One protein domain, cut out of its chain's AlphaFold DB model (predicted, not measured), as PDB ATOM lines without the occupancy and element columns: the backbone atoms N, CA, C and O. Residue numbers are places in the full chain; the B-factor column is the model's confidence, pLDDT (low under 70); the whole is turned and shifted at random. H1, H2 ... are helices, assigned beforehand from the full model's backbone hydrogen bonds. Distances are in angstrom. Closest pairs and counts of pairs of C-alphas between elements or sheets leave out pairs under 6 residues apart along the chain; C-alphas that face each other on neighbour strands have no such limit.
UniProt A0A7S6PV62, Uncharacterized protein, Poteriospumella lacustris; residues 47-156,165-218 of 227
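Overview. This is residues 47 to 156 and 165 to 218 of the 227 residues of an uncharacterized protein of Poteriospumella lacustris (UniProt A0A7S6PV62). Three long helices, H1, H6 and H7, stand side by side as a bundle, their centres in a triangle, with H7 running against the other two. H5 folds back along the outside of H6 as a hairpin, H8 crosses H6 on the side away from H1, and the short helices H2, H3 and H4 form a chain over another side of H1. The printed part has 164 residues with eight named helices, H1 to H8 in order, and no named strand: all helix. It is compact, with a radius of gyration of the C-alphas of 16.5 A and spans of 50 by 37 by 27 A.

Arrangement. H1, residues 47 to 74, touches H6, residues 127 to 154, at a shallow tilt of 6 degrees, the same way; their closest C-alphas, Leu 55 and Val 129, are 6.4 A apart. H1 touches H7, residues 168 to 194, at a shallow tilt of 6 degrees, opposite ways, closest at the C-alphas of Ser 74 and Ala 172, 5.3 A. H2, residues 80 to 83, and H3, residues 85 to 92, are each close to H1 but not clearly touching it. H4, residues 94 to 99, only just touches H1, with 3 pairs of C-alphas within 8 A, about perpendicular at 81 degrees; the closest are Gln 65 and Phe 99, 6.6 A. H5, residues 102 to 118, and H6 form a helical hairpin, at a shallow tilt of 28 degrees, opposite ways, closest at the C-alphas of Ile 116 and Arg 130, 6.5 A. H6 is the hub, touching four helices. H6 and H7 only just touch, with 3 pairs of C-alphas within 8 A; the closest, Ile 128 and Ala 193, are 7.1 A apart. H8, residues 204 to 216, touches H6 at a steep tilt of 51 degrees, closest at the C-alphas of Tyr 135 and Val 213, 6.0 A. H7 and H8 are apart. Every O i to N i+4 pair is within hydrogen-bond range in H1, H3, H4, H5, H6 and H7, and 7 of 9 are in H8; H2 is too short for one.

Along the chain. H1 begins at C-alpha 47 (-40.746, 21.723, 41.775) and is 40.8 A long. H5 is 22.7 A, H6 40.4 A, H7 38.6 A and H8 18.3 A long. H6 begins at C-alpha 127 (-41.619, 26.114, 29.828), and H8 ends at C-alpha 216 (-41.230, 31.897, 19.697).

Size, cuts and confidence. The C-alphas farthest apart, Arg 47 and Lys 165, are 53.9 A apart. Residues 157 to 164 are not printed; C-alphas 156 and 165 are 8.1 A apart across this cut. No link printed whole is long. The model's pLDDT is under 70 at 29 residues, among them 75 to 87 and 115 to 123.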
ATOM      1  N   ARG A  47     -40.863  21.034  43.079       77.44
ATOM      2  CA  ARG A  47     -40.746  21.723  41.775       77.44
ATOM      3  C   ARG A  47     -41.857  22.738  41.513       77.44
ATOM      4  O   ARG A  47     -41.615  23.782  40.917       77.44
ATOM      5  N   ARG A  48     -43.073  22.447  41.983       80.69
ATOM      6  CA  ARG A  48     -44.225  23.351  41.858       80.69
ATOM      7  C   ARG A  48     -44.081  24.611  42.713       80.69
ATOM      8  O   ARG A  48     -44.393  25.687  42.223       80.69
ATOM      9  N   LEU A  49     -43.625  24.494  43.961       81.62
ATOM     10  CA  LEU A  49     -43.426  25.660  44.829       81.62
ATOM     11  C   LEU A  49     -42.304  26.545  44.296       81.62
ATOM     12  O   LEU A  49     -42.439  27.763  44.288       81.62
ATOM     13  N   PHE A  50     -41.238  25.928  43.787       83.06
ATOM     14  CA  PHE A  50     -40.141  26.660  43.172       83.06
ATOM     15  C   PHE A  50     -40.586  27.424  41.914       83.06
ATOM     16  O   PHE A  50     -40.257  28.595  41.757       83.06
ATOM     17  N   GLU A  51     -41.407  26.807  41.061       85.94
ATOM     18  CA  GLU A  51     -42.012  27.468  39.897       85.94
ATOM     19  C   GLU A  51     -42.911  28.649  40.296       85.94
ATOM     20  O   GLU A  51     -42.807  29.726  39.713       85.94
ATOM     21  N   ILE A  52     -43.757  28.479  41.319       87.25
ATOM     22  CA  ILE A  52     -44.603  29.563  41.841       87.25
ATOM     23  C   ILE A  52     -43.739  30.700  42.389       87.25
ATOM     24  O   ILE A  52     -44.001  31.858  42.085       87.25
ATOM     25  N   PHE A  53     -42.691  30.385  43.149       86.44
ATOM     26  CA  PHE A  53     -41.760  31.377  43.682       86.44
ATOM     27  C   PHE A  53     -41.077  32.179  42.567       86.44
ATOM     28  O   PHE A  53     -41.050  33.407  42.622       86.44
ATOM     29  N   GLN A  54     -40.602  31.500  41.518       88.94
ATOM     30  CA  GLN A  54     -40.034  32.148  40.335       88.94
ATOM     31  C   GLN A  54     -41.041  33.090  39.672       88.94
ATOM     32  O   GLN A  54     -40.715  34.249  39.427       88.94
ATOM     33  N   LEU A  55     -42.266  32.621  39.415       90.94
ATOM     34  CA  LEU A  55     -43.320  33.442  38.815       90.94
ATOM     35  C   LEU A  55     -43.639  34.665  39.681       90.94
ATOM     36  O   LEU A  55     -43.714  35.769  39.153       90.94
ATOM     37  N   THR A  56     -43.766  34.494  40.998       92.00
ATOM     38  CA  THR A  56     -44.016  35.603  41.929       92.00
ATOM     39  C   THR A  56     -42.917  36.656  41.849       92.00
ATOM     40  O   THR A  56     -43.236  37.835  41.751       92.00
ATOM     41  N   ILE A  57     -41.641  36.253  41.816       88.81
ATOM     42  CA  ILE A  57     -40.524  37.197  41.664       88.81
ATOM     43  C   ILE A  57     -40.612  37.943  40.332       88.81
ATOM     44  O   ILE A  57     -40.483  39.162  40.312       88.81
ATOM     45  N   ILE A  58     -40.835  37.233  39.225       90.50
ATOM     46  CA  ILE A  58     -40.830  37.848  37.891       90.50
ATOM     47  C   ILE A  58     -41.980  38.858  37.757       90.50
ATOM     48  O   ILE A  58     -41.760  39.978  37.308       90.50
ATOM     49  N   TYR A  59     -43.191  38.502  38.193       92.25
ATOM     50  CA  TYR A  59     -44.339  39.414  38.159       92.25
ATOM     51  C   TYR A  59     -44.200  40.579  39.145       92.25
ATOM     52  O   TYR A  59     -44.604  41.695  38.829       92.25
ATOM     53  N   PHE A  60     -43.600  40.343  40.315       89.88
ATOM     54  CA  PHE A  60     -43.273  41.409  41.256       89.88
ATOM     55  C   PHE A  60     -42.311  42.429  40.628       89.88
ATOM     56  O   PHE A  60     -42.580  43.628  40.675       89.88
ATOM     57  N   LEU A  61     -41.235  41.956  39.991       87.19
ATOM     58  CA  LEU A  61     -40.278  42.817  39.295       87.19
ATOM     59  C   LEU A  61     -40.935  43.589  38.146       87.19
ATOM     60  O   LEU A  61     -40.669  44.777  38.006       87.19
ATOM     61  N   ALA A  62     -41.836  42.961  37.387       90.44
ATOM     62  CA  ALA A  62     -42.567  43.620  36.303       90.44
ATOM     63  C   ALA A  62     -43.463  44.767  36.802       90.44
ATOM     64  O   ALA A  62     -43.495  45.851  36.221       90.44
ATOM     65  N   ILE A  63     -44.184  44.551  37.908       89.88
ATOM     66  CA  ILE A  63     -45.017  45.588  38.539       89.88
ATOM     67  C   ILE A  63     -44.140  46.710  39.106       89.88
ATOM     68  O   ILE A  63     -44.476  47.886  38.978       89.88
ATOM     69  N   PHE A  64     -43.010  46.354  39.718       86.56
ATOM     70  CA  PHE A  64     -42.045  47.322  40.227       86.56
ATOM     71  C   PHE A  64     -41.461  48.190  39.103       86.56
ATOM     72  O   PHE A  64     -41.438  49.415  39.223       86.56
ATOM     73  N   GLN A  65     -41.069  47.570  37.989       86.12
ATOM     74  CA  GLN A  65     -40.589  48.270  36.801       86.12
ATOM     75  C   GLN A  65     -41.657  49.203  36.232       86.12
ATOM     76  O   GLN A  65     -41.369  50.364  35.954       86.12
ATOM     77  N   LEU A  66     -42.894  48.715  36.103       88.69
ATOM     78  CA  LEU A  66     -44.033  49.502  35.633       88.69
ATOM     79  C   LEU A  66     -44.220  50.766  36.484       88.69
ATOM     80  O   LEU A  66     -44.371  51.859  35.942       88.69
ATOM     81  N   LEU A  67     -44.146  50.633  37.814       86.19
ATOM     82  CA  LEU A  67     -44.246  51.763  38.736       86.19
ATOM     83  C   LEU A  67     -43.118  52.783  38.518       86.19
ATOM     84  O   LEU A  67     -43.397  53.979  38.422       86.19
ATOM     85  N   ILE A  68     -41.864  52.325  38.414       81.69
ATOM     86  CA  ILE A  68     -40.712  53.208  38.170       81.69
ATOM     87  C   ILE A  68     -40.857  53.937  36.840       81.69
ATOM     88  O   ILE A  68     -40.692  55.153  36.798       81.69
ATOM     89  N   THR A  69     -41.172  53.224  35.760       82.19
ATOM     90  CA  THR A  69     -41.261  53.835  34.434       82.19
ATOM     91  C   THR A  69     -42.348  54.908  34.399       82.19
ATOM     92  O   THR A  69     -42.096  56.012  33.915       82.19
ATOM     93  N   CYS A  70     -43.521  54.647  34.982       81.38
ATOM     94  CA  CYS A  70     -44.563  55.665  35.093       81.38
ATOM     95  C   CYS A  70     -44.100  56.883  35.917       81.38
ATOM     96  O   CYS A  70     -44.434  58.024  35.566       81.38
ATOM     97  N   LEU A  71     -43.353  56.652  37.013       78.75
ATOM     98  CA  LEU A  71     -42.822  57.698  37.902       78.75
ATOM     99  C   LEU A  71     -41.825  58.583  37.166       78.75
ATOM    100  O   LEU A  71     -41.916  59.804  37.253       78.75
ATOM    101  N   THR A  72     -40.910  57.974  36.414       77.00
ATOM    102  CA  THR A  72     -39.928  58.689  35.597       77.00
ATOM    103  C   THR A  72     -40.599  59.487  34.481       77.00
ATOM    104  O   THR A  72     -40.212  60.624  34.246       77.00
ATOM    105  N   PHE A  73     -41.626  58.926  33.837       76.50
ATOM    106  CA  PHE A  73     -42.310  59.566  32.714       76.50
ATOM    107  C   PHE A  73     -43.164  60.778  33.126       76.50
ATOM    108  O   PHE A  73     -43.008  61.868  32.589       76.50
ATOM    109  N   SER A  74     -44.066  60.614  34.095       70.69
ATOM    110  CA  SER A  74     -44.994  61.691  34.493       70.69
ATOM    111  C   SER A  74     -44.413  62.631  35.559       70.69
ATOM    112  O   SER A  74     -44.920  63.732  35.789       70.69
ATOM    113  N   GLY A  75     -43.377  62.189  36.283       61.34
ATOM    114  CA  GLY A  75     -42.887  62.841  37.501       61.34
ATOM    115  C   GLY A  75     -43.919  62.888  38.640       61.34
ATOM    116  O   GLY A  75     -43.639  63.460  39.689       61.34
ATOM    117  N   SER A  76     -45.113  62.329  38.425       54.31
ATOM    118  CA  SER A  76     -46.246  62.332  39.342       54.31
ATOM    119  C   SER A  76     -47.150  61.142  39.036       54.31
ATOM    120  O   SER A  76     -48.363  61.294  38.867       54.31
ATOM    121  N   VAL A  77     -46.596  59.926  39.003       49.69
ATOM    122  CA  VAL A  77     -47.472  58.804  39.360       49.69
ATOM    123  C   VAL A  77     -47.993  59.213  40.704       49.69
ATOM    124  O   VAL A  77     -47.187  59.500  41.598       49.69
ATOM    125  N   GLY A  78     -49.311  59.390  40.776       52.31
ATOM    126  CA  GLY A  78     -49.970  59.859  41.976       52.31
ATOM    127  C   GLY A  78     -49.447  59.080  43.171       52.31
ATOM    128  O   GLY A  78     -48.813  58.035  43.031       52.31
ATOM    129  N   GLU A  79     -49.715  59.578  44.362       58.69
ATOM    130  CA  GLU A  79     -49.192  59.078  45.635       58.69
ATOM    131  C   GLU A  79     -49.378  57.564  45.920       58.69
ATOM    132  O   GLU A  79     -49.039  57.098  46.993       58.69
ATOM    133  N   ILE A  80     -49.856  56.760  44.971       60.50
ATOM    134  CA  ILE A  80     -49.838  55.299  44.857       60.50
ATOM    135  C   ILE A  80     -48.555  54.655  45.394       60.50
ATOM    136  O   ILE A  80     -48.646  53.677  46.131       60.50
ATOM    137  N   TYR A  81     -47.363  55.186  45.106       60.47
ATOM    138  CA  TYR A  81     -46.130  54.630  45.688       60.47
ATOM    139  C   TYR A  81     -45.987  54.930  47.194       60.47
ATOM    140  O   TYR A  81     -45.300  54.190  47.893       60.47
ATOM    141  N   LYS A  82     -46.659  55.971  47.713       63.53
ATOM    142  CA  LYS A  82     -46.803  56.244  49.156       63.53
ATOM    143  C   LYS A  82     -47.824  55.314  49.822       63.53
ATOM    144  O   LYS A  82     -47.703  55.059  51.016       63.53
ATOM    145  N   ILE A  83     -48.795  54.779  49.072       61.62
ATOM    146  CA  ILE A  83     -49.788  53.814  49.589       61.62
ATOM    147  C   ILE A  83     -49.111  52.491  49.990       61.62
ATOM    148  O   ILE A  83     -49.601  51.785  50.871       61.62
ATOM    149  N   LEU A  84     -47.957  52.161  49.396       62.78
ATOM    150  CA  LEU A  84     -47.188  50.965  49.729       62.78
ATOM    151  C   LEU A  84     -45.763  51.339  50.185       62.78
ATOM    152  O   LEU A  84     -44.877  51.486  49.341       62.78
ATOM    153  N   PRO A  85     -45.489  51.425  51.504       65.94
ATOM    154  CA  PRO A  85     -44.199  51.895  52.029       65.94
ATOM    155  C   PRO A  85     -43.004  51.067  51.537       65.94
ATOM    156  O   PRO A  85     -41.923  51.604  51.311       65.94
ATOM    157  N   PHE A  86     -43.219  49.777  51.267       69.56
ATOM    158  CA  PHE A  86     -42.207  48.896  50.688       69.56
ATOM    159  C   PHE A  86     -41.740  49.337  49.290       69.56
ATOM    160  O   PHE A  86     -40.558  49.232  48.972       69.56
ATOM    161  N   PHE A  87     -42.638  49.857  48.447       69.44
ATOM    162  CA  PHE A  87     -42.269  50.321  47.107       69.44
ATOM    163  C   PHE A  87     -41.487  51.631  47.162       69.44
ATOM    164  O   PHE A  87     -40.564  51.806  46.371       69.44
ATOM    165  N   HIS A  88     -41.803  52.516  48.110       72.19
ATOM    166  CA  HIS A  88     -41.086  53.776  48.286       72.19
ATOM    167  C   HIS A  88     -39.584  53.545  48.506       72.19
ATOM    168  O   HIS A  88     -38.757  54.078  47.771       72.19
ATOM    169  N   GLU A  89     -39.212  52.702  49.471       74.94
ATOM    170  CA  GLU A  89     -37.799  52.406  49.751       74.94
ATOM    171  C   GLU A  89     -37.094  51.731  48.568       74.94
ATOM    172  O   GLU A  89     -35.946  52.048  48.254       74.94
ATOM    173  N   LEU A  90     -37.790  50.833  47.865       74.31
ATOM    174  CA  LEU A  90     -37.222  50.089  46.744       74.31
ATOM    175  C   LEU A  90     -36.987  50.990  45.518       74.31
ATOM    176  O   LEU A  90     -35.963  50.841  44.847       74.31
ATOM    177  N   VAL A  91     -37.860  51.975  45.274       73.81
ATOM    178  CA  VAL A  91     -37.703  52.978  44.204       73.81
ATOM    179  C   VAL A  91     -36.458  53.847  44.414       73.81
ATOM    180  O   VAL A  91     -35.706  54.064  43.466       73.81
ATOM    181  N   TYR A  92     -36.200  54.315  45.640       75.88
ATOM    182  CA  TYR A  92     -35.028  55.159  45.939       75.88
ATOM    183  C   TYR A  92     -33.746  54.366  46.222       75.88
ATOM    184  O   TYR A  92     -32.676  54.945  46.411       75.88
ATOM    185  N   SER A  93     -33.830  53.038  46.236       79.69
ATOM    186  CA  SER A  93     -32.662  52.176  46.364       79.69
ATOM    187  C   SER A  93     -31.796  52.195  45.089       79.69
ATOM    188  O   SER A  93     -32.273  52.535  43.999       79.69
ATOM    189  N   PRO A  94     -30.531  51.734  45.160       80.06
ATOM    190  CA  PRO A  94     -29.699  51.525  43.972       80.06
ATOM    191  C   PRO A  94     -30.354  50.614  42.923       80.06
ATOM    192  O   PRO A  94     -30.057  50.726  41.735       80.06
ATOM    193  N   PHE A  95     -31.252  49.723  43.357       74.62
ATOM    194  CA  PHE A  95     -32.015  48.848  42.478       74.62
ATOM    195  C   PHE A  95     -33.014  49.655  41.643       74.62
ATOM    196  O   PHE A  95     -33.008  49.552  40.420       74.62
ATOM    197  N   GLY A  96     -33.798  50.538  42.268       72.56
ATOM    198  CA  GLY A  96     -34.713  51.417  41.541       72.56
ATOM    199  C   GLY A  96     -33.992  52.371  40.586       72.56
ATOM    200  O   GLY A  96     -34.426  52.544  39.450       72.56
ATOM    201  N   PHE A  97     -32.820  52.889  40.973       74.38
ATOM    202  CA  PHE A  97     -31.978  53.703  40.084       74.38
ATOM    203  C   PHE A  97     -31.384  52.924  38.895       74.38
ATOM    204  O   PHE A  97     -31.105  53.491  37.837       74.38
ATOM    205  N   PHE A  98     -31.136  51.622  39.050       77.38
ATOM    206  CA  PHE A  98     -30.697  50.787  37.933       77.38
ATOM    207  C   PHE A  98     -31.809  50.658  36.884       77.38
ATOM    208  O   PHE A  98     -31.556  50.856  35.697       77.38
ATOM    209  N   PHE A  99     -33.025  50.385  37.357       73.75
ATOM    210  CA  PHE A  99     -34.217  50.114  36.556       73.75
ATOM    211  C   PHE A  99     -34.933  51.367  36.024       73.75
ATOM    212  O   PHE A  99     -35.700  51.285  35.067       73.75
ATOM    213  N   SER A 100     -34.653  52.546  36.582       71.00
ATOM    214  CA  SER A 100     -35.135  53.822  36.034       71.00
ATOM    215  C   SER A 100     -34.419  54.233  34.750       71.00
ATOM    216  O   SER A 100     -34.919  55.074  34.005       71.00
ATOM    217  N   ASN A 101     -33.250  53.651  34.468       76.00
ATOM    218  CA  ASN A 101     -32.509  53.945  33.256       76.00
ATOM    219  C   ASN A 101     -32.907  52.965  32.130       76.00
ATOM    220  O   ASN A 101     -32.707  51.750  32.276       76.00
ATOM    221  N   PRO A 102     -33.431  53.463  30.997       69.38
ATOM    222  CA  PRO A 102     -33.918  52.611  29.917       69.38
ATOM    223  C   PRO A 102     -32.797  51.791  29.263       69.38
ATOM    224  O   PRO A 102     -33.008  50.616  28.967       69.38
ATOM    225  N   ASP A 103     -31.586  52.342  29.125       71.94
ATOM    226  CA  ASP A 103     -30.458  51.645  28.489       71.94
ATOM    227  C   ASP A 103     -29.989  50.449  29.322       71.94
ATOM    228  O   ASP A 103     -29.718  49.363  28.802       71.94
ATOM    229  N   ARG A 104     -29.919  50.624  30.647       77.44
ATOM    230  CA  ARG A 104     -29.525  49.552  31.577       77.44
ATOM    231  C   ARG A 104     -30.555  48.432  31.597       77.44
ATOM    232  O   ARG A 104     -30.192  47.256  31.549       77.44
ATOM    233  N   THR A 105     -31.827  48.812  31.617       75.69
ATOM    234  CA  THR A 105     -32.959  47.886  31.589       75.69
ATOM    235  C   THR A 105     -33.001  47.117  30.263       75.69
ATOM    236  O   THR A 105     -33.163  45.899  30.254       75.69
ATOM    237  N   TYR A 106     -32.717  47.784  29.141       76.81
ATOM    238  CA  TYR A 106     -32.598  47.154  27.827       76.81
ATOM    239  C   TYR A 106     -31.454  46.128  27.753       76.81
ATOM    240  O   TYR A 106     -31.659  45.006  27.285       76.81
ATOM    241  N   ILE A 107     -30.261  46.461  28.261       78.50
ATOM    242  CA  ILE A 107     -29.136  45.510  28.319       78.50
ATOM    243  C   ILE A 107     -29.505  44.290  29.168       78.50
ATOM    244  O   ILE A 107     -29.201  43.155  28.790       78.50
ATOM    245  N   PHE A 108     -30.185  44.502  30.296       78.81
ATOM    246  CA  PHE A 108     -30.672  43.412  31.133       78.81
ATOM    247  C   PHE A 108     -31.647  42.503  30.371       78.81
ATOM    248  O   PHE A 108     -31.503  41.280  30.431       78.81
ATOM    249  N   TYR A 109     -32.566  43.071  29.585       79.94
ATOM    250  CA  TYR A 109     -33.467  42.303  28.724       79.94
ATOM    251  C   TYR A 109     -32.738  41.512  27.638       79.94
ATOM    252  O   TYR A 109     -33.067  40.346  27.424       79.94
ATOM    253  N   LEU A 110     -31.710  42.076  27.000       80.94
ATOM    254  CA  LEU A 110     -30.900  41.334  26.028       80.94
ATOM    255  C   LEU A 110     -30.199  40.131  26.668       80.94
ATOM    256  O   LEU A 110     -30.217  39.031  26.111       80.94
ATOM    257  N   LEU A 111     -29.620  40.321  27.856       77.44
ATOM    258  CA  LEU A 111     -29.011  39.223  28.605       77.44
ATOM    259  C   LEU A 111     -30.064  38.181  28.995       77.44
ATOM    260  O   LEU A 111     -29.847  36.987  28.790       77.44
ATOM    261  N   ALA A 112     -31.222  38.614  29.499       75.88
ATOM    262  CA  ALA A 112     -32.328  37.724  29.828       75.88
ATOM    263  C   ALA A 112     -32.754  36.895  28.605       75.88
ATOM    264  O   ALA A 112     -32.853  35.674  28.704       75.88
ATOM    265  N   GLN A 113     -32.906  37.505  27.429       75.44
ATOM    266  CA  GLN A 113     -33.263  36.797  26.198       75.44
ATOM    267  C   GLN A 113     -32.195  35.771  25.777       75.44
ATOM    268  O   GLN A 113     -32.535  34.621  25.477       75.44
ATOM    269  N   GLU A 114     -30.910  36.135  25.811       75.81
ATOM    270  CA  GLU A 114     -29.802  35.225  25.478       75.81
ATOM    271  C   GLU A 114     -29.765  34.009  26.420       75.81
ATOM    272  O   GLU A 114     -29.652  32.862  25.978       75.81
ATOM    273  N   PHE A 115     -29.914  34.228  27.729       68.12
ATOM    274  CA  PHE A 115     -29.812  33.147  28.711       68.12
ATOM    275  C   PHE A 115     -31.088  32.303  28.842       68.12
ATOM    276  O   PHE A 115     -30.997  31.123  29.184       68.12
ATOM    277  N   ILE A 116     -32.267  32.871  28.571       69.88
ATOM    278  CA  ILE A 116     -33.565  32.234  28.859       69.88
ATOM    279  C   ILE A 116     -34.183  31.624  27.597       69.88
ATOM    280  O   ILE A 116     -34.761  30.535  27.668       69.88
ATOM    281  N   VAL A 117     -34.033  32.288  26.444       65.06
ATOM    282  CA  VAL A 117     -34.581  31.832  25.156       65.06
ATOM    283  C   VAL A 117     -33.531  31.057  24.362       65.06
ATOM    284  O   VAL A 117     -33.800  29.934  23.939       65.06
ATOM    285  N   LEU A 118     -32.327  31.615  24.196       67.25
ATOM    286  CA  LEU A 118     -31.307  31.043  23.303       67.25
ATOM    287  C   LEU A 118     -30.452  29.955  23.967       67.25
ATOM    288  O   LEU A 118     -29.958  29.057  23.284       67.25
ATOM    289  N   ARG A 119     -30.298  29.986  25.298       69.00
ATOM    290  CA  ARG A 119     -29.470  29.017  26.044       69.00
ATOM    291  C   ARG A 119     -30.214  28.320  27.191       69.00
ATOM    292  O   ARG A 119     -29.745  28.337  28.332       69.00
ATOM    293  N   PRO A 120     -31.306  27.588  26.902       65.31
ATOM    294  CA  PRO A 120     -32.123  26.925  27.924       65.31
ATOM    295  C   PRO A 120     -31.374  25.846  28.728       65.31
ATOM    296  O   PRO A 120     -31.843  25.410  29.773       65.31
ATOM    297  N   HIS A 121     -30.202  25.404  28.265       64.31
ATOM    298  CA  HIS A 121     -29.363  24.440  28.979       64.31
ATOM    299  C   HIS A 121     -28.636  25.035  30.197       64.31
ATOM    300  O   HIS A 121     -28.217  24.278  31.069       64.31
ATOM    301  N   ILE A 122     -28.481  26.365  30.268       64.81
ATOM    302  CA  ILE A 122     -27.784  27.040  31.376       64.81
ATOM    303  C   ILE A 122     -28.719  27.183  32.583       64.81
ATOM    304  O   ILE A 122     -28.351  26.829  33.705       64.81
ATOM    305  N   PHE A 123     -29.955  27.628  32.343       64.44
ATOM    306  CA  PHE A 123     -30.994  27.741  33.362       64.44
ATOM    307  C   PHE A 123     -32.138  26.781  33.050       64.44
ATOM    308  O   PHE A 123     -32.899  26.990  32.106       64.44
ATOM    309  N   LYS A 124     -32.295  25.736  33.872       71.50
ATOM    310  CA  LYS A 124     -33.356  24.718  33.749       71.50
ATOM    311  C   LYS A 124     -34.745  25.259  34.152       71.50
ATOM    312  O   LYS A 124     -35.435  24.660  34.977       71.50
ATOM    313  N   PHE A 125     -35.166  26.396  33.601       77.06
ATOM    314  CA  PHE A 125     -36.505  26.943  33.820       77.06
ATOM    315  C   PHE A 125     -37.569  26.075  33.142       77.06
ATOM    316  O   PHE A 125     -37.377  25.549  32.040       77.06
ATOM    317  N   SER A 126     -38.733  25.949  33.779       84.50
ATOM    318  CA  SER A 126     -39.877  25.294  33.146       84.50
ATOM    319  C   SER A 126     -40.376  26.106  31.947       84.50
ATOM    320  O   SER A 126     -40.115  27.303  31.818       84.50
ATOM    321  N   ILE A 127     -41.083  25.447  31.023       85.94
ATOM    322  CA  ILE A 127     -41.619  26.114  29.828       85.94
ATOM    323  C   ILE A 127     -42.565  27.268  30.196       85.94
ATOM    324  O   ILE A 127     -42.524  28.310  29.553       85.94
ATOM    325  N   ILE A 128     -43.346  27.119  31.273       88.50
ATOM    326  CA  ILE A 128     -44.276  28.150  31.742       88.50
ATOM    327  C   ILE A 128     -43.536  29.368  32.303       88.50
ATOM    328  O   ILE A 128     -43.931  30.494  32.023       88.50
ATOM    329  N   VAL A 129     -42.432  29.174  33.030       88.38
ATOM    330  CA  VAL A 129     -41.616  30.286  33.545       88.38
ATOM    331  C   VAL A 129     -40.956  31.031  32.391       88.38
ATOM    332  O   VAL A 129     -41.083  32.248  32.306       88.38
ATOM    333  N   ARG A 130     -40.347  30.307  31.442       88.06
ATOM    334  CA  ARG A 130     -39.742  30.909  30.239       88.06
ATOM    335  C   ARG A 130     -40.754  31.697  29.416       88.06
ATOM    336  O   ARG A 130     -40.452  32.803  28.982       88.06
ATOM    337  N   TYR A 131     -41.958  31.148  29.257       91.44
ATOM    338  CA  TYR A 131     -43.068  31.839  28.614       91.44
ATOM    339  C   TYR A 131     -43.405  33.150  29.313       91.44
ATOM    340  O   TYR A 131     -43.467  34.181  28.654       91.44
ATOM    341  N   ASN A 132     -43.587  33.132  30.634       92.25
ATOM    342  CA  ASN A 132     -43.974  34.335  31.368       92.25
ATOM    343  C   ASN A 132     -42.872  35.400  31.359       92.25
ATOM    344  O   ASN A 132     -43.196  36.574  31.253       92.25
ATOM    345  N   ILE A 133     -41.596  35.002  31.390       89.62
ATOM    346  CA  ILE A 133     -40.472  35.938  31.254       89.62
ATOM    347  C   ILE A 133     -40.532  36.644  29.898       89.62
ATOM    348  O   ILE A 133     -40.582  37.869  29.847       89.62
ATOM    349  N   LEU A 134     -40.593  35.883  28.801       90.44
ATOM    350  CA  LEU A 134     -40.622  36.461  27.456       90.44
ATOM    351  C   LEU A 134     -41.893  37.294  27.215       90.44
ATOM    352  O   LEU A 134     -41.851  38.334  26.560       90.44
ATOM    353  N   TYR A 135     -43.021  36.852  27.771       92.50
ATOM    354  CA  TYR A 135     -44.289  37.567  27.709       92.50
ATOM    355  C   TYR A 135     -44.238  38.913  28.431       92.50
ATOM    356  O   TYR A 135     -44.627  39.921  27.848       92.50
ATOM    357  N   ILE A 136     -43.708  38.946  29.655       92.50
ATOM    358  CA  ILE A 136     -43.535  40.182  30.423       92.50
ATOM    359  C   ILE A 136     -42.597  41.137  29.690       92.50
ATOM    360  O   ILE A 136     -42.982  42.275  29.459       92.50
ATOM    361  N   MET A 137     -41.451  40.653  29.202       89.06
ATOM    362  CA  MET A 137     -40.526  41.480  28.418       89.06
ATOM    363  C   MET A 137     -41.199  42.084  27.177       89.06
ATOM    364  O   MET A 137     -40.978  43.244  26.839       89.06
ATOM    365  N   THR A 138     -42.056  41.310  26.500       90.81
ATOM    366  CA  THR A 138     -42.819  41.794  25.338       90.81
ATOM    367  C   THR A 138     -43.811  42.885  25.743       90.81
ATOM    368  O   THR A 138     -43.928  43.899  25.057       90.81
ATOM    369  N   LEU A 139     -44.526  42.696  26.856       93.06
ATOM    370  CA  LEU A 139     -45.462  43.691  27.375       93.06
ATOM    371  C   LEU A 139     -44.748  44.970  27.820       93.06
ATOM    372  O   LEU A 139     -45.201  46.054  27.467       93.06
ATOM    373  N   GLU A 140     -43.623  44.860  28.522       89.75
ATOM    374  CA  GLU A 140     -42.810  46.004  28.941       89.75
ATOM    375  C   GLU A 140     -42.264  46.775  27.739       89.75
ATOM    376  O   GLU A 140     -42.264  48.004  27.740       89.75
ATOM    377  N   PHE A 141     -41.845  46.075  26.680       88.25
ATOM    378  CA  PHE A 141     -41.430  46.725  25.441       88.25
ATOM    379  C   PHE A 141     -42.587  47.504  24.802       88.25
ATOM    380  O   PHE A 141     -42.425  48.679  24.483       88.25
ATOM    381  N   LEU A 142     -43.774  46.896  24.686       91.44
ATOM    382  CA  LEU A 142     -44.969  47.574  24.166       91.44
ATOM    383  C   LEU A 142     -45.372  48.780  25.020       91.44
ATOM    384  O   LEU A 142     -45.715  49.826  24.475       91.44
ATOM    385  N   PHE A 143     -45.300  48.646  26.343       91.06
ATOM    386  CA  PHE A 143     -45.586  49.722  27.284       91.06
ATOM    387  C   PHE A 143     -44.647  50.916  27.068       91.06
ATOM    388  O   PHE A 143     -45.107  52.040  26.873       91.06
ATOM    389  N   ASN A 144     -43.336  50.657  27.013       87.56
ATOM    390  CA  ASN A 144     -42.329  51.682  26.741       87.56
ATOM    391  C   ASN A 144     -42.496  52.299  25.347       87.56
ATOM    392  O   ASN A 144     -42.313  53.503  25.187       87.56
ATOM    393  N   CYS A 145     -42.892  51.512  24.339       88.94
ATOM    394  CA  CYS A 145     -43.248  52.055  23.031       88.94
ATOM    395  C   CYS A 145     -44.416  53.038  23.144       88.94
ATOM    396  O   CYS A 145     -44.300  54.146  22.641       88.94
ATOM    397  N   ILE A 146     -45.509  52.680  23.821       90.44
ATOM    398  CA  ILE A 146     -46.673  53.567  23.959       90.44
ATOM    399  C   ILE A 146     -46.290  54.877  24.663       90.44
ATOM    400  O   ILE A 146     -46.679  55.946  24.200       90.44
ATOM    401  N   ILE A 147     -45.479  54.801  25.723       85.56
ATOM    402  CA  ILE A 147     -44.956  55.987  26.416       85.56
ATOM    403  C   ILE A 147     -44.113  56.861  25.482       85.56
ATOM    404  O   ILE A 147     -44.353  58.060  25.395       85.56
ATOM    405  N   ASN A 148     -43.163  56.277  24.750       84.31
ATOM    406  CA  ASN A 148     -42.300  57.043  23.848       84.31
ATOM    407  C   ASN A 148     -43.082  57.658  22.681       84.31
ATOM    408  O   ASN A 148     -42.782  58.765  22.245       84.31
ATOM    409  N   TRP A 149     -44.095  56.958  22.166       85.12
ATOM    410  CA  TRP A 149     -44.983  57.501  21.139       85.12
ATOM    411  C   TRP A 149     -45.794  58.677  21.668       85.12
ATOM    412  O   TRP A 149     -45.923  59.678  20.971       85.12
ATOM    413  N   TRP A 150     -46.312  58.576  22.892       82.62
ATOM    414  CA  TRP A 150     -46.967  59.702  23.541       82.62
ATOM    415  C   TRP A 150     -46.024  60.894  23.686       82.62
ATOM    416  O   TRP A 150     -46.392  62.005  23.322       82.62
ATOM    417  N   ASP A 151     -44.805  60.661  24.174       77.38
ATOM    418  CA  ASP A 151     -43.791  61.702  24.337       77.38
ATOM    419  C   ASP A 151     -43.522  62.425  23.008       77.38
ATOM    420  O   ASP A 151     -43.632  63.643  22.936       77.38
ATOM    421  N   ILE A 152     -43.324  61.686  21.912       77.75
ATOM    422  CA  ILE A 152     -43.140  62.262  20.568       77.75
ATOM    423  C   ILE A 152     -44.374  63.048  20.099       77.75
ATOM    424  O   ILE A 152     -44.234  64.107  19.494       77.75
ATOM    425  N   LEU A 153     -45.581  62.529  20.339       76.38
ATOM    426  CA  LEU A 153     -46.823  63.156  19.879       76.38
ATOM    427  C   LEU A 153     -47.198  64.406  20.687       76.38
ATOM    428  O   LEU A 153     -47.878  65.284  20.157       76.38
ATOM    429  N   CYS A 154     -46.795  64.481  21.958       71.06
ATOM    430  CA  CYS A 154     -47.227  65.520  22.894       71.06
ATOM    431  C   CYS A 154     -46.118  66.507  23.303       71.06
ATOM    432  O   CYS A 154     -46.451  67.622  23.701       71.06
ATOM    433  N   ASN A 155     -44.833  66.155  23.166       63.47
ATOM    434  CA  ASN A 155     -43.680  67.036  23.404       63.47
ATOM    435  C   ASN A 155     -43.057  67.530  22.083       63.47
ATOM    436  O   ASN A 155     -41.854  67.403  21.843       63.47
ATOM    437  N   PHE A 156     -43.868  68.151  21.218       54.25
ATOM    438  CA  PHE A 156     -43.351  68.958  20.107       54.25
ATOM    439  C   PHE A 156     -42.771  70.266  20.647       54.25
ATOM    440  O   PHE A 156     -43.436  71.300  20.678       54.25
ATOM    441  N   LYS A 165     -49.646  72.536  23.928       53.12
ATOM    442  CA  LYS A 165     -48.797  72.369  25.113       53.12
ATOM    443  C   LYS A 165     -49.616  71.569  26.123       53.12
ATOM    444  O   LYS A 165     -50.484  72.122  26.793       53.12
ATOM    445  N   VAL A 166     -49.413  70.258  26.132       59.16
ATOM    446  CA  VAL A 166     -50.178  69.345  26.975       59.16
ATOM    447  C   VAL A 166     -49.860  69.640  28.438       59.16
ATOM    448  O   VAL A 166     -48.695  69.688  28.832       59.16
ATOM    449  N   ASP A 167     -50.900  69.868  29.242       65.88
ATOM    450  CA  ASP A 167     -50.745  70.116  30.672       65.88
ATOM    451  C   ASP A 167     -50.174  68.873  31.376       65.88
ATOM    452  O   ASP A 167     -50.513  67.732  31.049       65.88
ATOM    453  N   ARG A 168     -49.322  69.088  32.381       67.62
ATOM    454  CA  ARG A 168     -48.649  68.014  33.130       67.62
ATOM    455  C   ARG A 168     -49.655  67.070  33.798       67.62
ATOM    456  O   ARG A 168     -49.397  65.873  33.915       67.62
ATOM    457  N   SER A 169     -50.818  67.602  34.165       74.06
ATOM    458  CA  SER A 169     -51.969  66.859  34.687       74.06
ATOM    459  C   SER A 169     -52.451  65.776  33.713       74.06
ATOM    460  O   SER A 169     -52.699  64.643  34.118       74.06
ATOM    461  N   PHE A 170     -52.491  66.075  32.413       77.69
ATOM    462  CA  PHE A 170     -52.963  65.140  31.391       77.69
ATOM    463  C   PHE A 170     -51.965  64.002  31.135       77.69
ATOM    464  O   PHE A 170     -52.353  62.845  30.981       77.69
ATOM    465  N   ALA A 171     -50.660  64.296  31.174       76.81
ATOM    466  CA  ALA A 171     -49.623  63.262  31.120       76.81
ATOM    467  C   ALA A 171     -49.691  62.316  32.336       76.81
ATOM    468  O   ALA A 171     -49.474  61.108  32.203       76.81
ATOM    469  N   ALA A 172     -50.030  62.846  33.517       78.25
ATOM    470  CA  ALA A 172     -50.239  62.045  34.720       78.25
ATOM    471  C   ALA A 172     -51.476  61.135  34.606       78.25
ATOM    472  O   ALA A 172     -51.387  59.952  34.935       78.25
ATOM    473  N   GLU A 173     -52.600  61.643  34.089       82.56
ATOM    474  CA  GLU A 173     -53.819  60.853  33.847       82.56
ATOM    475  C   GLU A 173     -53.601  59.731  32.824       82.56
ATOM    476  O   GLU A 173     -54.023  58.590  33.045       82.56
ATOM    477  N   PHE A 174     -52.891  60.028  31.730       85.75
ATOM    478  CA  PHE A 174     -52.508  59.033  30.733       85.75
ATOM    479  C   PHE A 174     -51.624  57.939  31.346       85.75
ATOM    480  O   PHE A 174     -51.931  56.751  31.226       85.75
ATOM    481  N   SER A 175     -50.569  58.340  32.064       84.25
ATOM    482  CA  SER A 175     -49.650  57.427  32.755       84.25
ATOM    483  C   SER A 175     -50.383  56.534  33.762       84.25
ATOM    484  O   SER A 175     -50.168  55.322  33.796       84.25
ATOM    485  N   LEU A 176     -51.312  57.103  34.538       85.31
ATOM    486  CA  LEU A 176     -52.120  56.368  35.511       85.31
ATOM    487  C   LEU A 176     -53.064  55.362  34.842       85.31
ATOM    488  O   LEU A 176     -53.182  54.220  35.294       85.31
ATOM    489  N   SER A 177     -53.722  55.767  33.758       89.06
ATOM    490  CA  SER A 177     -54.625  54.894  33.002       89.06
ATOM    491  C   SER A 177     -53.860  53.722  32.385       89.06
ATOM    492  O   SER A 177     -54.277  52.566  32.498       89.06
ATOM    493  N   LEU A 178     -52.699  54.006  31.792       90.94
ATOM    494  CA  LEU A 178     -51.833  52.990  31.203       90.94
ATOM    495  C   LEU A 178     -51.275  52.040  32.275       90.94
ATOM    496  O   LEU A 178     -51.299  50.823  32.081       90.94
ATOM    497  N   PHE A 179     -50.859  52.578  33.430       90.19
ATOM    498  CA  PHE A 179     -50.462  51.793  34.600       90.19
ATOM    499  C   PHE A 179     -51.570  50.826  35.019       90.19
ATOM    500  O   PHE A 179     -51.316  49.631  35.145       90.19
ATOM    501  N   ALA A 180     -52.802  51.314  35.198       90.88
ATOM    502  CA  ALA A 180     -53.923  50.494  35.646       90.88
ATOM    503  C   ALA A 180     -54.225  49.344  34.671       90.88
ATOM    504  O   ALA A 180     -54.432  48.206  35.099       90.88
ATOM    505  N   ILE A 181     -54.189  49.611  33.360       93.25
ATOM    506  CA  ILE A 181     -54.396  48.590  32.325       93.25
ATOM    507  C   ILE A 181     -53.317  47.503  32.416       93.25
ATOM    508  O   ILE A 181     -53.642  46.317  32.518       93.25
ATOM    509  N   TYR A 182     -52.039  47.889  32.412       94.06
ATOM    510  CA  TYR A 182     -50.929  46.933  32.446       94.06
ATOM    511  C   TYR A 182     -50.845  46.178  33.773       94.06
ATOM    512  O   TYR A 182     -50.608  44.970  33.777       94.06
ATOM    513  N   PHE A 183     -51.130  46.846  34.889       92.69
ATOM    514  CA  PHE A 183     -51.229  46.218  36.201       92.69
ATOM    515  C   PHE A 183     -52.301  45.120  36.208       92.69
ATOM    516  O   PHE A 183     -52.019  43.983  36.589       92.69
ATOM    517  N   CYS A 184     -53.505  45.407  35.701       94.19
ATOM    518  CA  CYS A 184     -54.570  44.410  35.565       94.19
ATOM    519  C   CYS A 184     -54.157  43.230  34.671       94.19
ATOM    520  O   CYS A 184     -54.416  42.072  35.017       94.19
ATOM    521  N   VAL A 185     -53.474  43.497  33.551       94.94
ATOM    522  CA  VAL A 185     -52.943  42.452  32.662       94.94
ATOM    523  C   VAL A 185     -51.915  41.578  33.386       94.94
ATOM    524  O   VAL A 185     -51.971  40.351  33.255       94.94
ATOM    525  N   TYR A 186     -51.011  42.167  34.172       94.81
ATOM    526  CA  TYR A 186     -50.017  41.431  34.951       94.81
ATOM    527  C   TYR A 186     -50.656  40.570  36.035       94.81
ATOM    528  O   TYR A 186     -50.357  39.379  36.105       94.81
ATOM    529  N   ILE A 187     -51.594  41.113  36.816       94.44
ATOM    530  CA  ILE A 187     -52.299  40.341  37.848       94.44
ATOM    531  C   ILE A 187     -53.086  39.180  37.226       94.44
ATOM    532  O   ILE A 187     -52.976  38.039  37.682       94.44
ATOM    533  N   TYR A 188     -53.828  39.427  36.142       95.19
ATOM    534  CA  TYR A 188     -54.546  38.373  35.422       95.19
ATOM    535  C   TYR A 188     -53.603  37.271  34.917       95.19
ATOM    536  O   TYR A 188     -53.859  36.076  35.106       95.19
ATOM    537  N   SER A 189     -52.494  37.670  34.291       94.69
ATOM    538  CA  SER A 189     -51.521  36.735  33.723       94.69
ATOM    539  C   SER A 189     -50.800  35.936  34.816       94.69
ATOM    540  O   SER A 189     -50.596  34.734  34.644       94.69
ATOM    541  N   TYR A 190     -50.531  36.540  35.977       95.19
ATOM    542  CA  TYR A 190     -49.976  35.866  37.154       95.19
ATOM    543  C   TYR A 190     -50.902  34.763  37.686       95.19
ATOM    544  O   TYR A 190     -50.474  33.617  37.857       95.19
ATOM    545  N   ILE A 191     -52.194  35.067  37.873       93.38
ATOM    546  CA  ILE A 191     -53.195  34.090  38.341       93.38
ATOM    547  C   ILE A 191     -53.283  32.899  37.369       93.38
ATOM    548  O   ILE A 191     -53.315  31.730  37.781       93.38
ATOM    549  N   ARG A 192     -53.279  33.180  36.059       92.56
ATOM    550  CA  ARG A 192     -53.241  32.151  35.006       92.56
ATOM    551  C   ARG A 192     -51.956  31.320  35.073       92.56
ATOM    552  O   ARG A 192     -52.042  30.090  35.024       92.56
ATOM    553  N   ALA A 193     -50.803  31.960  35.252       91.50
ATOM    554  CA  ALA A 193     -49.501  31.305  35.304       91.50
ATOM    555  C   ALA A 193     -49.374  30.341  36.493       91.50
ATOM    556  O   ALA A 193     -48.943  29.204  36.302       91.50
ATOM    557  N   ILE A 194     -49.836  30.727  37.690       90.44
ATOM    558  CA  ILE A 194     -49.886  29.829  38.864       90.44
ATOM    559  C   ILE A 194     -50.789  28.617  38.600       90.44
ATOM    560  O   ILE A 194     -50.499  27.496  39.027       90.44
ATOM    561  N   SER A 195     -51.869  28.830  37.846       89.12
ATOM    562  CA  SER A 195     -52.784  27.773  37.403       89.12
ATOM    563  C   SER A 195     -52.228  26.934  36.241       89.12
ATOM    564  O   SER A 195     -52.944  26.082  35.715       89.12
ATOM    565  N   LYS A 196     -50.974  27.169  35.824       85.94
ATOM    566  CA  LYS A 196     -50.299  26.544  34.671       85.94
ATOM    567  C   LYS A 196     -51.017  26.743  33.336       85.94
ATOM    568  O   LYS A 196     -50.913  25.910  32.437       85.94
ATOM    569  N   ARG A 197     -51.758  27.840  33.201       87.31
ATOM    570  CA  ARG A 197     -52.470  28.209  31.975       87.31
ATOM    571  C   ARG A 197     -51.817  29.438  31.357       87.31
ATOM    572  O   ARG A 197     -51.369  30.332  32.069       87.31
ATOM    573  N   LEU A 198     -51.792  29.488  30.031       89.50
ATOM    574  CA  LEU A 198     -51.377  30.686  29.307       89.50
ATOM    575  C   LEU A 198     -52.491  31.749  29.388       89.50
ATOM    576  O   LEU A 198     -53.671  31.386  29.492       89.50
ATOM    577  N   PRO A 199     -52.150  33.047  29.373       88.88
ATOM    578  CA  PRO A 199     -53.138  34.112  29.299       88.88
ATOM    579  C   PRO A 199     -53.914  34.024  27.979       88.88
ATOM    580  O   PRO A 199     -53.340  33.853  26.904       88.88
ATOM    581  N   VAL A 200     -55.238  34.122  28.088       89.75
ATOM    582  CA  VAL A 200     -56.169  34.138  26.955       89.75
ATOM    583  C   VAL A 200     -57.011  35.398  27.061       89.75
ATOM    584  O   VAL A 200     -57.596  35.652  28.117       89.75
ATOM    585  N   PHE A 201     -57.066  36.168  25.986       88.75
ATOM    586  CA  PHE A 201     -57.845  37.385  25.858       88.75
ATOM    587  C   PHE A 201     -58.982  37.164  24.857       88.75
ATOM    588  O   PHE A 201     -58.780  36.515  23.831       88.75
ATOM    589  N   PRO A 202     -60.178  37.711  25.125       83.94
ATOM    590  CA  PRO A 202     -61.319  37.568  24.224       83.94
ATOM    591  C   PRO A 202     -61.127  38.346  22.915       83.94
ATOM    592  O   PRO A 202     -61.679  37.970  21.888       83.94
ATOM    593  N   ASN A 203     -60.339  39.426  22.936       88.38
ATOM    594  CA  ASN A 203     -60.069  40.229  21.750       88.38
ATOM    595  C   ASN A 203     -58.969  39.568  20.888       88.38
ATOM    596  O   ASN A 203     -57.850  39.395  21.384       88.38
ATOM    597  N   PRO A 204     -59.228  39.276  19.596       85.75
ATOM    598  CA  PRO A 204     -58.251  38.657  18.701       85.75
ATOM    599  C   PRO A 204     -56.942  39.439  18.552       85.75
ATOM    600  O   PRO A 204     -55.884  38.835  18.401       85.75
ATOM    601  N   LEU A 205     -56.986  40.775  18.602       85.31
ATOM    602  CA  LEU A 205     -55.785  41.609  18.500       85.31
ATOM    603  C   LEU A 205     -54.909  41.470  19.744       85.31
ATOM    604  O   LEU A 205     -53.702  41.281  19.620       85.31
ATOM    605  N   LEU A 206     -55.520  41.484  20.931       84.44
ATOM    606  CA  LEU A 206     -54.802  41.289  22.194       84.44
ATOM    607  C   LEU A 206     -54.260  39.862  22.318       84.44
ATOM    608  O   LEU A 206     -53.180  39.669  22.867       84.44
ATOM    609  N   GLN A 207     -54.958  38.870  21.753       90.69
ATOM    610  CA  GLN A 207     -54.511  37.476  21.742       90.69
ATOM    611  C   GLN A 207     -53.241  37.254  20.899       90.69
ATOM    612  O   GLN A 207     -52.488  36.319  21.171       90.69
ATOM    613  N   LYS A 208     -52.928  38.127  19.932       90.88
ATOM    614  CA  LYS A 208     -51.693  38.008  19.130       90.88
ATOM    615  C   LYS A 208     -50.420  38.121  19.968       90.88
ATOM    616  O   LYS A 208     -49.414  37.514  19.604       90.88
ATOM    617  N   ILE A 209     -50.451  38.865  21.075       91.50
ATOM    618  CA  ILE A 209     -49.287  39.050  21.953       91.50
ATOM    619  C   ILE A 209     -48.886  37.719  22.617       91.50
ATOM    620  O   ILE A 209     -47.785  37.236  22.341       91.50
ATOM    621  N   PRO A 210     -49.745  37.067  23.429       92.06
ATOM    622  CA  PRO A 210     -49.410  35.775  24.027       92.06
ATOM    623  C   PRO A 210     -49.157  34.683  22.978       92.06
ATOM    624  O   PRO A 210     -48.290  33.829  23.163       92.06
ATOM    625  N   ASP A 211     -49.848  34.738  21.838       89.12
ATOM    626  CA  ASP A 211     -49.657  33.786  20.743       89.12
ATOM    627  C   ASP A 211     -48.277  33.889  20.096       89.12
ATOM    628  O   ASP A 211     -47.652  32.864  19.820       89.12
ATOM    629  N   SER A 212     -47.781  35.110  19.896       89.69
ATOM    630  CA  SER A 212     -46.440  35.346  19.353       89.69
ATOM    631  C   SER A 212     -45.367  34.801  20.295       89.69
ATOM    632  O   SER A 212     -44.411  34.171  19.852       89.69
ATOM    633  N   VAL A 213     -45.547  34.968  21.607       90.06
ATOM    634  CA  VAL A 213     -44.627  34.421  22.616       90.06
ATOM    635  C   VAL A 213     -44.656  32.892  22.623       90.06
ATOM    636  O   VAL A 213     -43.607  32.247  22.672       90.06
ATOM    637  N   ALA A 214     -45.848  32.297  22.525       88.38
ATOM    638  CA  ALA A 214     -46.001  30.849  22.415       88.38
ATOM    639  C   ALA A 214     -45.336  30.299  21.141       88.38
ATOM    640  O   ALA A 214     -44.689  29.252  21.198       88.38
ATOM    641  N   PHE A 215     -45.450  31.025  20.023       88.31
ATOM    642  CA  PHE A 215     -44.781  30.706  18.764       88.31
ATOM    643  C   PHE A 215     -43.253  30.722  18.906       88.31
ATOM    644  O   PHE A 215     -42.603  29.740  18.548       88.31
ATOM    645  N   TRP A 216     -42.682  31.778  19.496       83.62
ATOM    646  CA  TRP A 216     -41.230  31.897  19.697       83.62
ATOM    647  C   TRP A 216     -40.648  30.792  20.582       83.62
ATOM    648  O   TRP A 216     -39.537  30.325  20.342       83.62
ATOM    649  N   LEU A 217     -41.407  30.333  21.577       84.19
ATOM    650  CA  LEU A 217     -41.018  29.207  22.431       84.19
ATOM    651  C   LEU A 217     -41.424  27.839  21.870       84.19
ATOM    652  O   LEU A 217     -41.238  26.828  22.550       84.19
ATOM    653  N   GLN A 218     -41.970  27.804  20.650       83.75
ATOM    654  CA  GLN A 218     -42.419  26.596  19.954       83.75
ATOM    655  C   GLN A 218     -43.379  25.743  20.796       83.75
ATOM    656  O   GLN A 218     -43.380  24.510  20.739       83.75
TER     657      GLN A 218